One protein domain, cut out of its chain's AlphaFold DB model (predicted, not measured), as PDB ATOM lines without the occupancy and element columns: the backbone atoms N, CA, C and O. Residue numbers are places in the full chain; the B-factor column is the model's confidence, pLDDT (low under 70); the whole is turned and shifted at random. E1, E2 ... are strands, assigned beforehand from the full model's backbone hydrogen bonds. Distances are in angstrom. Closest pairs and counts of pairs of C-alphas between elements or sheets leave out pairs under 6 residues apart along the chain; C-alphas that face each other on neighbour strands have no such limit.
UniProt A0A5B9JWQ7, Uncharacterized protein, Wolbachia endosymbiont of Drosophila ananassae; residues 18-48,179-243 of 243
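What this domain is: This is residues 18 to 48 and 179 to 243 of the 243 residues of an uncharacterized protein of Wolbachia endosymbiont of Drosophila ananassae (UniProt A0A5B9JWQ7). Three small three-stranded sheets stand like three walls round a common middle, in a loosely joined, barrel-like ring. The sheet of E4, E5 and E6 is the wall between E1-E2-E3 and E7-E8-E9, and the stretch after E9 crosses back to E3, where residues 236 to 237 pair with it on the remaining side. The printed part has 96 residues with nine named strands, E1 to E9 in chain order, and no named helix: the class is all strand. Each sheet is an antiparallel meander, each strand the neighbour of the one before. The whole is compact, with a radius of gyration of the C-alphas of 12.9 A, and rounded, spanning 33 by 27 by 26 A.

How they stand to each other: E2, residues 29 to 36, is the inner strand of a strongly twisted sheet between E1, residues 18 to 26, and E3, residues 40 to 44. E1 bends by 59 degrees at residue 23. E1 and E2 form a hairpin at 150 degrees, with N 20 and O 33 at 2.8 A; E2 and E3 form another at 131 degrees, with N 34 and O 43 at 2.7 A. Residues 43 to 44 of E3 also pair antiparallel with residues 236 to 237. In the next sheet E5, residues 188 to 192, has E4, residues 179 to 182, and E6, residues 200 to 202, as antiparallel neighbours; N 181 and O 189 are 3.0 A apart, N 190 and O 200 2.9 A. The closest C-alphas of E2 and E4 are those of Tyr 30 and Phe 182, 4.9 A apart. In the third sheet E8, residues 221 to 226, is the inner strand between E7, residues 207 to 213, and E9, residues 229 to 233; N 210 and O 223 are 2.9 A apart, N 224 and O 231 2.8 A. E6 and E7 meet only through their link. The closest C-alphas of E1 and E7, Thr 18 and Val 209, are 6.1 A apart. E3 and E9 are apart.

Where its parts are: E1 begins at C-alpha 18, (-19.460, -23.788, -4.396), and measures 22.4 A; E2 measures 22.3 A. E7 measures 19.2 A and E8 15.8 A. E4 begins at C-alpha 179, (-3.698, -16.335, -3.939), and E9 ends at C-alpha 233, (-12.274, -13.267, -0.726).

The domain as a whole: The two C-alphas farthest apart, those of Ser 27 and Ser 217, are 37.4 A apart. Residues 49 to 178 are not printed; C-alphas 48 and 179 are 7.4 A apart across the cut. Of the links printed whole, none is long. Mean pLDDT of the printed part is 83.1; residues 212 to 221 and 239 to 243 are under 70.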
ATOM      1  N   THR A  18     -20.549 -22.901  -4.774       88.69
ATOM      2  CA  THR A  18     -19.460 -23.788  -4.396       88.69
ATOM      3  C   THR A  18     -18.136 -23.205  -4.860       88.69
ATOM      4  O   THR A  18     -18.072 -22.474  -5.848       88.69
ATOM      5  N   LEU A  19     -17.067 -23.520  -4.131       91.31
ATOM      6  CA  LEU A  19     -15.697 -23.292  -4.574       91.31
ATOM      7  C   LEU A  19     -15.107 -24.652  -4.928       91.31
ATOM      8  O   LEU A  19     -15.025 -25.531  -4.075       91.31
ATOM      9  N   GLU A  20     -14.763 -24.839  -6.194       92.94
ATOM     10  CA  GLU A  20     -14.419 -26.141  -6.755       92.94
ATOM     11  C   GLU A  20     -13.079 -26.110  -7.484       92.94
ATOM     12  O   GLU A  20     -12.693 -25.108  -8.094       92.94
ATOM     13  N   LYS A  21     -12.403 -27.259  -7.460       95.06
ATOM     14  CA  LYS A  21     -11.177 -27.515  -8.210       95.06
ATOM     15  C   LYS A  21     -11.426 -27.399  -9.715       95.06
ATOM     16  O   LYS A  21     -12.314 -28.049 -10.272       95.06
ATOM     17  N   GLY A  22     -10.643 -26.546 -10.363       94.31
ATOM     18  CA  GLY A  22     -10.656 -26.320 -11.802       94.31
ATOM     19  C   GLY A  22      -9.562 -27.087 -12.536       94.31
ATOM     20  O   GLY A  22      -9.132 -28.165 -12.118       94.31
ATOM     21  N   LYS A  23      -9.121 -26.530 -13.668       94.81
ATOM     22  CA  LYS A  23      -8.010 -27.101 -14.439       94.81
ATOM     23  C   LYS A  23      -6.690 -26.933 -13.690       94.81
ATOM     24  O   LYS A  23      -6.538 -26.052 -12.844       94.81
ATOM     25  N   GLU A  24      -5.735 -27.782 -14.038       96.38
ATOM     26  CA  GLU A  24      -4.366 -27.649 -13.559       96.38
ATOM     27  C   GLU A  24      -3.713 -26.408 -14.166       96.38
ATOM     28  O   GLU A  24      -3.866 -26.130 -15.359       96.38
ATOM     29  N   LEU A  25      -2.999 -25.665 -13.327       93.06
ATOM     30  CA  LEU A  25      -2.233 -24.489 -13.708       93.06
ATOM     31  C   LEU A  25      -0.757 -24.848 -13.850       93.06
ATOM     32  O   LEU A  25      -0.163 -24.583 -14.893       93.06
ATOM     33  N   LEU A  26      -0.182 -25.460 -12.810       93.69
ATOM     34  CA  LEU A  26       1.214 -25.884 -12.790       93.69
ATOM     35  C   LEU A  26       1.463 -26.886 -11.656       93.69
ATOM     36  O   LEU A  26       1.193 -26.572 -10.504       93.69
ATOM     37  N   SER A  27       2.042 -28.048 -11.962       90.88
ATOM     38  CA  SER A  27       2.651 -28.957 -10.974       90.88
ATOM     39  C   SER A  27       1.785 -29.237  -9.733       90.88
ATOM     40  O   SER A  27       2.225 -29.019  -8.606       90.88
ATOM     41  N   GLY A  28       0.546 -29.701  -9.922       94.31
ATOM     42  CA  GLY A  28      -0.361 -30.005  -8.806       94.31
ATOM     43  C   GLY A  28      -1.068 -28.794  -8.182       94.31
ATOM     44  O   GLY A  28      -1.832 -28.971  -7.236       94.31
ATOM     45  N   ILE A  29      -0.869 -27.586  -8.719       95.88
ATOM     46  CA  ILE A  29      -1.650 -26.382  -8.405       95.88
ATOM     47  C   ILE A  29      -2.810 -26.289  -9.394       95.88
ATOM     48  O   ILE A  29      -2.599 -26.207 -10.607       95.88
ATOM     49  N   TYR A  30      -4.038 -26.260  -8.882       97.06
ATOM     50  CA  TYR A  30      -5.267 -26.193  -9.671       97.06
ATOM     51  C   TYR A  30      -6.063 -24.927  -9.357       97.06
ATOM     52  O   TYR A  30      -6.060 -24.439  -8.228       97.06
ATOM     53  N   GLU A  31      -6.795 -24.418 -10.348       95.69
ATOM     54  CA  GLU A  31      -7.688 -23.270 -10.151       95.69
ATOM     55  C   GLU A  31      -8.715 -23.525  -9.046       95.69
ATOM     56  O   GLU A  31      -9.218 -24.639  -8.887       95.69
ATOM     57  N   ALA A  32      -9.076 -22.463  -8.333       94.88
ATOM     58  CA  ALA A  32     -10.192 -22.453  -7.402       94.88
ATOM     59  C   ALA A  32     -11.325 -21.601  -7.990       94.88
ATOM     60  O   ALA A  32     -11.268 -20.369  -7.981       94.88
ATOM     61  N   ASN A  33     -12.336 -22.280  -8.532       93.69
ATOM     62  CA  ASN A  33     -13.428 -21.678  -9.290       93.69
ATOM     63  C   ASN A  33     -14.701 -21.601  -8.449       93.69
ATOM     64  O   ASN A  33     -15.168 -22.605  -7.913       93.69
ATOM     65  N   PHE A  34     -15.299 -20.418  -8.384       89.44
ATOM     66  CA  PHE A  34     -16.630 -20.215  -7.834       89.44
ATOM     67  C   PHE A  34     -17.659 -20.651  -8.866       89.44
ATOM     68  O   PHE A  34     -17.691 -20.122  -9.983       89.44
ATOM     69  N   LYS A  35     -18.521 -21.596  -8.490       88.62
ATOM     70  CA  LYS A  35     -19.602 -22.081  -9.339       88.62
ATOM     71  C   LYS A  35     -20.959 -21.762  -8.757       88.62
ATOM     72  O   LYS A  35     -21.252 -22.081  -7.611       88.62
ATOM     73  N   LEU A  36     -21.816 -21.211  -9.604       85.31
ATOM     74  CA  LEU A  36     -23.233 -21.056  -9.342       85.31
ATOM     75  C   LEU A  36     -23.978 -22.329  -9.749       85.31
ATOM     76  O   LEU A  36     -23.875 -22.795 -10.892       85.31
ATOM     77  N   ASN A  37     -24.740 -22.884  -8.808       83.50
ATOM     78  CA  ASN A  37     -25.507 -24.120  -8.943       83.50
ATOM     79  C   ASN A  37     -24.660 -25.268  -9.524       83.50
ATOM     80  O   ASN A  37     -25.132 -26.022 -10.380       83.50
ATOM     81  N   LYS A  38     -23.377 -25.338  -9.134       83.81
ATOM     82  CA  LYS A  38     -22.378 -26.338  -9.575       83.81
ATOM     83  C   LYS A  38     -22.148 -26.425 -11.090       83.81
ATOM     84  O   LYS A  38     -21.507 -27.354 -11.573       83.81
ATOM     85  N   THR A  39     -22.678 -25.472 -11.856       84.38
ATOM     86  CA  THR A  39     -22.748 -25.577 -13.321       84.38
ATOM     87  C   THR A  39     -22.047 -24.418 -14.010       84.38
ATOM     88  O   THR A  39     -21.358 -24.623 -15.004       84.38
ATOM     89  N   ILE A  40     -22.230 -23.198 -13.507       85.50
ATOM     90  CA  ILE A  40     -21.753 -21.984 -14.170       85.50
ATOM     91  C   ILE A  40     -20.577 -21.442 -13.370       85.50
ATOM     92  O   ILE A  40     -20.757 -21.117 -12.201       85.50
ATOM     93  N   ASN A  41     -19.400 -21.322 -13.984       87.25
ATOM     94  CA  ASN A  41     -18.287 -20.593 -13.377       87.25
ATOM     95  C   ASN A  41     -18.637 -19.103 -13.340       87.25
ATOM     96  O   ASN A  41     -19.023 -18.535 -14.361       87.25
ATOM     97  N   ILE A  42     -18.533 -18.485 -12.169       85.12
ATOM     98  CA  ILE A  42     -18.892 -17.074 -11.965       85.12
ATOM     99  C   ILE A  42     -17.713 -16.232 -11.488       85.12
ATOM    100  O   ILE A  42     -17.759 -15.009 -11.583       85.12
ATOM    101  N   ALA A  43     -16.671 -16.868 -10.955       87.56
ATOM    102  CA  ALA A  43     -15.439 -16.206 -10.561       87.56
ATOM    103  C   ALA A  43     -14.321 -17.234 -10.340       87.56
ATOM    104  O   ALA A  43     -14.598 -18.416 -10.133       87.56
ATOM    105  N   THR A  44     -13.080 -16.770 -10.267       90.94
ATOM    106  CA  THR A  44     -11.903 -17.587  -9.939       90.94
ATOM    107  C   THR A  44     -11.022 -16.841  -8.947       90.94
ATOM    108  O   THR A  44     -10.941 -15.611  -8.984       90.94
ATOM    109  N   LEU A  45     -10.367 -17.553  -8.026       90.50
ATOM    110  CA  LEU A  45      -9.371 -16.917  -7.161       90.50
ATOM    111  C   LEU A  45      -8.208 -16.352  -7.990       90.50
ATOM    112  O   LEU A  45      -7.738 -17.013  -8.918       90.50
ATOM    113  N   PRO A  46      -7.735 -15.132  -7.679       89.69
ATOM    114  CA  PRO A  46      -6.647 -14.525  -8.423       89.69
ATOM    115  C   PRO A  46      -5.362 -15.335  -8.262       89.69
ATOM    116  O   PRO A  46      -5.043 -15.840  -7.188       89.69
ATOM    117  N   LYS A  47      -4.604 -15.410  -9.355       91.94
ATOM    118  CA  LYS A  47      -3.194 -15.826  -9.367       91.94
ATOM    119  C   LYS A  47      -2.232 -14.639  -9.384       91.94
ATOM    120  O   LYS A  47      -1.056 -14.805  -9.080       91.94
ATOM    121  N   ILE A  48      -2.739 -13.466  -9.766       94.75
ATOM    122  CA  ILE A  48      -1.987 -12.218  -9.803       94.75
ATOM    123  C   ILE A  48      -2.245 -11.448  -8.513       94.75
ATOM    124  O   ILE A  48      -3.395 -11.130  -8.200       94.75
ATOM    125  N   PHE A 179      -3.896 -15.166  -3.099       93.06
ATOM    126  CA  PHE A 179      -3.698 -16.335  -3.939       93.06
ATOM    127  C   PHE A 179      -4.406 -17.516  -3.308       93.06
ATOM    128  O   PHE A 179      -4.225 -17.788  -2.123       93.06
ATOM    129  N   GLY A 180      -5.209 -18.235  -4.083       92.75
ATOM    130  CA  GLY A 180      -5.728 -19.503  -3.608       92.75
ATOM    131  C   GLY A 180      -5.936 -20.508  -4.719       92.75
ATOM    132  O   GLY A 180      -6.252 -20.158  -5.855       92.75
ATOM    133  N   TYR A 181      -5.714 -21.765  -4.368       95.12
ATOM    134  CA  TYR A 181      -5.656 -22.876  -5.302       95.12
ATOM    135  C   TYR A 181      -6.060 -24.174  -4.609       95.12
ATOM    136  O   TYR A 181      -5.982 -24.292  -3.387       95.12
ATOM    137  N   PHE A 182      -6.471 -25.156  -5.402       96.56
ATOM    138  CA  PHE A 182      -6.614 -26.529  -4.928       96.56
ATOM    139  C   PHE A 182      -5.338 -27.315  -5.200       96.56
ATOM    140  O   PHE A 182      -4.767 -27.182  -6.281       96.56
ATOM    141  N   ASP A 183      -4.916 -28.148  -4.255       96.19
ATOM    142  CA  ASP A 183      -3.826 -29.100  -4.477       96.19
ATOM    143  C   ASP A 183      -4.315 -30.415  -5.129       96.19
ATOM    144  O   ASP A 183      -5.490 -30.595  -5.490       96.19
ATOM    145  N   ASP A 184      -3.399 -31.359  -5.326       95.69
ATOM    146  CA  ASP A 184      -3.678 -32.704  -5.834       95.69
ATOM    147  C   ASP A 184      -4.589 -33.519  -4.899       95.69
ATOM    148  O   ASP A 184      -5.410 -34.303  -5.381       95.69
ATOM    149  N   GLN A 185      -4.531 -33.247  -3.593       95.12
ATOM    150  CA  GLN A 185      -5.375 -33.823  -2.541       95.12
ATOM    151  C   GLN A 185      -6.741 -33.139  -2.397       95.12
ATOM    152  O   GLN A 185      -7.511 -33.506  -1.510       95.12
ATOM    153  N   ASN A 186      -7.068 -32.189  -3.279       94.31
ATOM    154  CA  ASN A 186      -8.321 -31.437  -3.271       94.31
ATOM    155  C   ASN A 186      -8.504 -30.541  -2.031       94.31
ATOM    156  O   ASN A 186      -9.629 -30.162  -1.712       94.31
ATOM    157  N   LYS A 187      -7.415 -30.162  -1.357       94.81
ATOM    158  CA  LYS A 187      -7.436 -29.162  -0.286       94.81
ATOM    159  C   LYS A 187      -7.280 -27.772  -0.875       94.81
ATOM    160  O   LYS A 187      -6.486 -27.562  -1.791       94.81
ATOM    161  N   LEU A 188      -8.034 -26.824  -0.333       93.88
ATOM    162  CA  LEU A 188      -7.932 -25.418  -0.697       93.88
ATOM    163  C   LEU A 188      -6.809 -24.773   0.112       93.88
ATOM    164  O   LEU A 188      -6.879 -24.722   1.337       93.88
ATOM    165  N   HIS A 189      -5.819 -24.218  -0.569       93.62
ATOM    166  CA  HIS A 189      -4.820 -23.340   0.025       93.62
ATOM    167  C   HIS A 189      -5.197 -21.898  -0.272       93.62
ATOM    168  O   HIS A 189      -5.557 -21.573  -1.403       93.62
ATOM    169  N   TYR A 190      -5.121 -21.032   0.734       92.56
ATOM    170  CA  TYR A 190      -5.388 -19.607   0.579       92.56
ATOM    171  C   TYR A 190      -4.352 -18.771   1.325       92.56
ATOM    172  O   TYR A 190      -4.087 -18.977   2.512       92.56
ATOM    173  N   TYR A 191      -3.818 -17.789   0.611       92.00
ATOM    174  CA  TYR A 191      -2.842 -16.814   1.059       92.00
ATOM    175  C   TYR A 191      -3.423 -15.410   0.919       92.00
ATOM    176  O   TYR A 191      -4.070 -15.065  -0.072       92.00
ATOM    177  N   ASN A 192      -3.122 -14.577   1.909       91.25
ATOM    178  CA  ASN A 192      -3.332 -13.140   1.860       91.25
ATOM    179  C   ASN A 192      -2.028 -12.486   2.299       91.25
ATOM    180  O   ASN A 192      -1.810 -12.259   3.490       91.25
ATOM    181  N   TYR A 193      -1.153 -12.214   1.335       91.31
ATOM    182  CA  TYR A 193       0.217 -11.764   1.582       91.31
ATOM    183  C   TYR A 193       0.283 -10.374   2.215       91.31
ATOM    184  O   TYR A 193       1.269 -10.026   2.861       91.31
ATOM    185  N   HIS A 194      -0.802  -9.602   2.136       88.69
ATOM    186  CA  HIS A 194      -0.971  -8.371   2.903       88.69
ATOM    187  C   HIS A 194      -1.280  -8.592   4.381       88.69
ATOM    188  O   HIS A 194      -1.373  -7.613   5.096       88.69
ATOM    189  N   LYS A 195      -1.465  -9.824   4.860       86.94
ATOM    190  CA  LYS A 195      -1.717 -10.128   6.281       86.94
ATOM    191  C   LYS A 195      -0.738 -11.139   6.858       86.94
ATOM    192  O   LYS A 195      -0.373 -11.033   8.019       86.94
ATOM    193  N   SER A 196      -0.356 -12.139   6.073       84.38
ATOM    194  CA  SER A 196       0.538 -13.204   6.511       84.38
ATOM    195  C   SER A 196       1.297 -13.774   5.324       84.38
ATOM    196  O   SER A 196       0.769 -13.841   4.216       84.38
ATOM    197  N   VAL A 197       2.525 -14.218   5.574       83.00
ATOM    198  CA  VAL A 197       3.305 -15.028   4.624       83.00
ATOM    199  C   VAL A 197       2.904 -16.507   4.651       83.00
ATOM    200  O   VAL A 197       3.268 -17.261   3.753       83.00
ATOM    201  N   GLU A 198       2.151 -16.926   5.669       86.50
ATOM    202  CA  GLU A 198       1.657 -18.292   5.829       86.50
ATOM    203  C   GLU A 198       0.274 -18.456   5.184       86.50
ATOM    204  O   GLU A 198      -0.593 -17.584   5.304       86.50
ATOM    205  N   SER A 199       0.057 -19.596   4.524       86.75
ATOM    206  CA  SER A 199      -1.271 -20.011   4.063       86.75
ATOM    207  C   SER A 199      -2.097 -20.626   5.162       86.75
ATOM    208  O   SER A 199      -1.582 -21.327   6.033       86.75
ATOM    209  N   ASN A 200      -3.405 -20.543   4.961       88.88
ATOM    210  CA  ASN A 200      -4.333 -21.483   5.555       88.88
ATOM    211  C   ASN A 200      -4.704 -22.574   4.545       88.88
ATOM    212  O   ASN A 200      -4.910 -22.297   3.360       88.88
ATOM    213  N   THR A 201      -4.820 -23.803   5.039       91.88
ATOM    214  CA  THR A 201      -5.269 -24.958   4.263       91.88
ATOM    215  C   THR A 201      -6.620 -25.425   4.791       91.88
ATOM    216  O   THR A 201      -6.792 -25.630   5.996       91.88
ATOM    217  N   TYR A 202      -7.564 -25.623   3.877       90.31
ATOM    218  CA  TYR A 202      -8.941 -25.979   4.173       90.31
ATOM    219  C   TYR A 202      -9.349 -27.261   3.458       90.31
ATOM    220  O   TYR A 202      -9.106 -27.435   2.262       90.31
ATOM    221  N   ASP A 203     -10.023 -28.135   4.196       88.19
ATOM    222  CA  ASP A 203     -10.730 -29.272   3.622       88.19
ATOM    223  C   ASP A 203     -12.096 -28.801   3.092       88.19
ATOM    224  O   ASP A 203     -12.813 -28.141   3.852       88.19
ATOM    225  N   PRO A 204     -12.475 -29.104   1.835       85.19
ATOM    226  CA  PRO A 204     -13.802 -28.808   1.287       85.19
ATOM    227  C   PRO A 204     -14.982 -29.238   2.154       85.19
ATOM    228  O   PRO A 204     -16.035 -28.613   2.076       85.19
ATOM    229  N   GLU A 205     -14.829 -30.276   2.978       85.25
ATOM    230  CA  GLU A 205     -15.884 -30.712   3.901       85.25
ATOM    231  C   GLU A 205     -16.091 -29.738   5.077       85.25
ATOM    232  O   GLU A 205     -17.176 -29.680   5.654       85.25
ATOM    233  N   ASN A 206     -15.075 -28.930   5.391       85.19
ATOM    234  CA  ASN A 206     -15.017 -28.062   6.571       85.19
ATOM    235  C   ASN A 206     -15.180 -26.572   6.239       85.19
ATOM    236  O   ASN A 206     -15.002 -25.714   7.113       85.19
ATOM    237  N   PHE A 207     -15.500 -26.238   4.988       84.62
ATOM    238  CA  PHE A 207     -15.827 -24.873   4.605       84.62
ATOM    239  C   PHE A 207     -17.049 -24.792   3.696       84.62
ATOM    240  O   PHE A 207     -17.415 -25.715   2.979       84.62
ATOM    241  N   SER A 208     -17.668 -23.620   3.698       84.75
ATOM    242  CA  SER A 208     -18.687 -23.236   2.729       84.75
ATOM    243  C   SER A 208     -18.365 -21.859   2.170       84.75
ATOM    244  O   SER A 208     -17.600 -21.097   2.763       84.75
ATOM    245  N   VAL A 209     -18.958 -21.525   1.028       82.94
ATOM    246  CA  VAL A 209     -18.872 -20.176   0.477       82.94
ATOM    247  C   VAL A 209     -20.240 -19.529   0.518       82.94
ATOM    248  O   VAL A 209     -21.248 -20.125   0.150       82.94
ATOM    249  N   LYS A 210     -20.270 -18.274   0.958       79.50
ATOM    250  CA  LYS A 210     -21.438 -17.409   0.837       79.50
ATOM    251  C   LYS A 210     -21.079 -16.175   0.047       79.50
ATOM    252  O   LYS A 210     -19.992 -15.621   0.162       79.50
ATOM    253  N   MET A 211     -22.038 -15.711  -0.725       73.94
ATOM    254  CA  MET A 211     -21.916 -14.498  -1.508       73.94
ATOM    255  C   MET A 211     -22.947 -13.504  -1.004       73.94
ATOM    256  O   MET A 211     -24.125 -13.838  -0.883       73.94
ATOM    257  N   ILE A 212     -22.497 -12.297  -0.663       65.88
ATOM    258  CA  ILE A 212     -23.374 -11.282  -0.070       65.88
ATOM    259  C   ILE A 212     -23.970 -10.366  -1.146       65.88
ATOM    260  O   ILE A 212     -25.107  -9.920  -0.997       65.88
ATOM    261  N   ASN A 213     -23.243 -10.097  -2.236       62.78
ATOM    262  CA  ASN A 213     -23.744  -9.325  -3.375       62.78
ATOM    263  C   ASN A 213     -22.880  -9.557  -4.636       62.78
ATOM    264  O   ASN A 213     -21.682  -9.794  -4.494       62.78
ATOM    265  N   ILE A 214     -23.488  -9.472  -5.829       56.44
ATOM    266  CA  ILE A 214     -22.818  -9.462  -7.158       56.44
ATOM    267  C   ILE A 214     -23.161  -8.192  -7.950       56.44
ATOM    268  O   ILE A 214     -22.802  -8.022  -9.113       56.44
ATOM    269  N   ASP A 215     -23.929  -7.278  -7.365       58.00
ATOM    270  CA  ASP A 215     -24.084  -5.983  -7.997       58.00
ATOM    271  C   ASP A 215     -22.702  -5.312  -7.977       58.00
ATOM    272  O   ASP A 215     -22.265  -4.806  -6.950       58.00
ATOM    273  N   VAL A 216     -22.029  -5.284  -9.129       51.09
ATOM    274  CA  VAL A 216     -20.731  -4.617  -9.329       51.09
ATOM    275  C   VAL A 216     -20.778  -3.124  -8.980       51.09
ATOM    276  O   VAL A 216     -19.736  -2.494  -8.767       51.09
ATOM    277  N   SER A 217     -21.988  -2.547  -8.887       50.38
ATOM    278  CA  SER A 217     -22.247  -1.202  -8.365       50.38
ATOM    279  C   SER A 217     -22.543  -1.151  -6.858       50.38
ATOM    280  O   SER A 217     -22.667  -0.057  -6.310       50.38
ATOM    281  N   LYS A 218     -22.650  -2.297  -6.179       51.84
ATOM    282  CA  LYS A 218     -22.862  -2.495  -4.738       51.84
ATOM    283  C   LYS A 218     -22.023  -3.655  -4.176       51.84
ATOM    284  O   LYS A 218     -22.565  -4.698  -3.862       51.84
ATOM    285  N   ILE A 219     -20.739  -3.405  -3.921       53.91
ATOM    286  CA  ILE A 219     -19.807  -4.255  -3.149       53.91
ATOM    287  C   ILE A 219     -19.920  -5.766  -3.443       53.91
ATOM    288  O   ILE A 219     -20.639  -6.482  -2.752       53.91
ATOM    289  N   ASP A 220     -19.097  -6.267  -4.359       62.09
ATOM    290  CA  ASP A 220     -18.938  -7.706  -4.592       62.09
ATOM    291  C   ASP A 220     -18.131  -8.325  -3.442       62.09
ATOM    292  O   ASP A 220     -16.945  -8.029  -3.281       62.09
ATOM    293  N   LYS A 221     -18.762  -9.141  -2.592       68.69
ATOM    294  CA  LYS A 221     -18.059  -9.837  -1.502       68.69
ATOM    295  C   LYS A 221     -18.438 -11.305  -1.449       68.69
ATOM    296  O   LYS A 221     -19.600 -11.654  -1.210       68.69
ATOM    297  N   PHE A 222     -17.413 -12.136  -1.585       75.00
ATOM    298  CA  PHE A 222     -17.451 -13.557  -1.281       75.00
ATOM    299  C   PHE A 222     -16.861 -13.781   0.106       75.00
ATOM    300  O   PHE A 222     -15.881 -13.144   0.490       75.00
ATOM    301  N   TYR A 223     -17.478 -14.685   0.850       78.94
ATOM    302  CA  TYR A 223     -17.040 -15.119   2.163       78.94
ATOM    303  C   TYR A 223     -16.773 -16.612   2.109       78.94
ATOM    304  O   TYR A 223     -17.667 -17.387   1.773       78.94
ATOM    305  N   LEU A 224     -15.557 -17.000   2.468       79.00
ATOM    306  CA  LEU A 224     -15.237 -18.361   2.860       79.00
ATOM    307  C   LEU A 224     -15.530 -18.488   4.348       79.00
ATOM    308  O   LEU A 224     -14.940 -17.774   5.153       79.00
ATOM    309  N   ILE A 225     -16.457 -19.368   4.694       80.50
ATOM    310  CA  ILE A 225     -16.842 -19.661   6.071       80.50
ATOM    311  C   ILE A 225     -16.257 -21.025   6.386       80.50
ATOM    312  O   ILE A 225     -16.769 -22.037   5.906       80.50
ATOM    313  N   ALA A 226     -15.175 -21.036   7.153       77.44
ATOM    314  CA  ALA A 226     -14.481 -22.244   7.569       77.44
ATOM    315  C   ALA A 226     -14.457 -22.353   9.097       77.44
ATOM    316  O   ALA A 226     -14.643 -21.364   9.804       77.44
ATOM    317  N   GLU A 227     -14.157 -23.541   9.626       70.94
ATOM    318  CA  GLU A 227     -13.973 -23.737  11.077       70.94
ATOM    319  C   GLU A 227     -12.919 -22.793  11.683       70.94
ATOM    320  O   GLU A 227     -13.020 -22.381  12.836       70.94
ATOM    321  N   GLN A 228     -11.922 -22.414  10.881       72.69
ATOM    322  CA  GLN A 228     -10.826 -21.515  11.257       72.69
ATOM    323  C   GLN A 228     -11.223 -20.024  11.184       72.69
ATOM    324  O   GLN A 228     -10.388 -19.152  11.421       72.69
ATOM    325  N   GLY A 229     -12.486 -19.724  10.868       76.56
ATOM    326  CA  GLY A 229     -13.053 -18.381  10.802       76.56
ATOM    327  C   GLY A 229     -13.531 -17.975   9.408       76.56
ATOM    328  O   GLY A 229     -13.319 -18.668   8.411       76.56
ATOM    329  N   ASP A 230     -14.170 -16.808   9.360       78.50
ATOM    330  CA  ASP A 230     -14.702 -16.227   8.131       78.50
ATOM    331  C   ASP A 230     -13.648 -15.358   7.436       78.50
ATOM    332  O   ASP A 230     -13.057 -14.455   8.039       78.50
ATOM    333  N   ILE A 231     -13.451 -15.581   6.139       83.12
ATOM    334  CA  ILE A 231     -12.508 -14.834   5.304       83.12
ATOM    335  C   ILE A 231     -13.246 -14.183   4.146       83.12
ATOM    336  O   ILE A 231     -14.009 -14.826   3.432       83.12
ATOM    337  N   ILE A 232     -12.977 -12.896   3.935       83.12
ATOM    338  CA  ILE A 232     -13.432 -12.178   2.745       83.12
ATOM    339  C   ILE A 232     -12.465 -12.477   1.606       83.12
ATOM    340  O   ILE A 232     -11.266 -12.235   1.740       83.12
ATOM    341  N   ILE A 233     -13.010 -12.945   0.491       84.94
ATOM    342  CA  ILE A 233     -12.274 -13.267  -0.726       84.94
ATOM    343  C   ILE A 233     -12.544 -12.206  -1.795       84.94
ATOM    344  O   ILE A 233     -13.681 -11.749  -1.953       84.94
ATOM    345  N   HIS A 234     -11.506 -11.878  -2.567       85.94
ATOM    346  CA  HIS A 234     -11.564 -10.953  -3.700       85.94
ATOM    347  C   HIS A 234     -11.281 -11.692  -5.022       85.94
ATOM    348  O   HIS A 234     -10.155 -11.650  -5.522       85.94
ATOM    349  N   PRO A 235     -12.263 -12.432  -5.574       86.12
ATOM    350  CA  PRO A 235     -12.046 -13.225  -6.773       86.12
ATOM    351  C   PRO A 235     -12.114 -12.365  -8.043       86.12
ATOM    352  O   PRO A 235     -12.679 -11.268  -8.057       86.12
ATOM    353  N   ILE A 236     -11.572 -12.890  -9.137       84.94
ATOM    354  CA  ILE A 236     -11.740 -12.338 -10.481       84.94
ATOM    355  C   ILE A 236     -13.090 -12.824 -11.001       84.94
ATOM    356  O   ILE A 236     -13.299 -14.025 -11.142       84.94
ATOM    357  N   LEU A 237     -14.016 -11.897 -11.241       80.88
ATOM    358  CA  LEU A 237     -15.355 -12.230 -11.722       80.88
ATOM    359  C   LEU A 237     -15.315 -12.665 -13.189       80.88
ATOM    360  O   LEU A 237     -14.655 -12.040 -14.018       80.88
ATOM    361  N   GLU A 238     -16.085 -13.698 -13.504       76.62
ATOM    362  CA  GLU A 238     -16.259 -14.238 -14.847       76.62
ATOM    363  C   GLU A 238     -17.734 -14.192 -15.248       76.62
ATOM    364  O   GLU A 238     -18.628 -14.162 -14.403       76.62
ATOM    365  N   ASN A 239     -18.000 -14.217 -16.557       64.06
ATOM    366  CA  ASN A 239     -19.359 -14.288 -17.103       64.06
ATOM    367  C   ASN A 239     -20.303 -13.192 -16.570       64.06
ATOM    368  O   ASN A 239     -21.487 -13.448 -16.392       64.06
ATOM    369  N   LEU A 240     -19.798 -11.970 -16.349       61.66
ATOM    370  CA  LEU A 240     -20.548 -10.841 -15.773       61.66
ATOM    371  C   LEU A 240     -21.884 -10.537 -16.478       61.66
ATOM    372  O   LEU A 240     -22.801 -10.042 -15.834       61.66
ATOM    373  N   ASP A 241     -22.024 -10.885 -17.759       53.69
ATOM    374  CA  ASP A 241     -23.256 -10.710 -18.546       53.69
ATOM    375  C   ASP A 241     -24.459 -11.536 -18.046       53.69
ATOM    376  O   ASP A 241     -25.584 -11.342 -18.514       53.69
ATOM    377  N   ILE A 242     -24.245 -12.491 -17.134       49.16
ATOM    378  CA  ILE A 242     -25.320 -13.298 -16.538       49.16
ATOM    379  C   ILE A 242     -26.006 -12.615 -15.340       49.16
ATOM    380  O   ILE A 242     -26.998 -13.162 -14.846       49.16
ATOM    381  N   PHE A 243     -25.498 -11.462 -14.880       44.69
ATOM    382  CA  PHE A 243     -25.962 -10.741 -13.686       44.69
ATOM    383  C   PHE A 243     -26.543  -9.350 -13.985       44.69
ATOM    384  O   PHE A 243     -26.050  -8.648 -14.895       44.69
TER     385      PHE A 243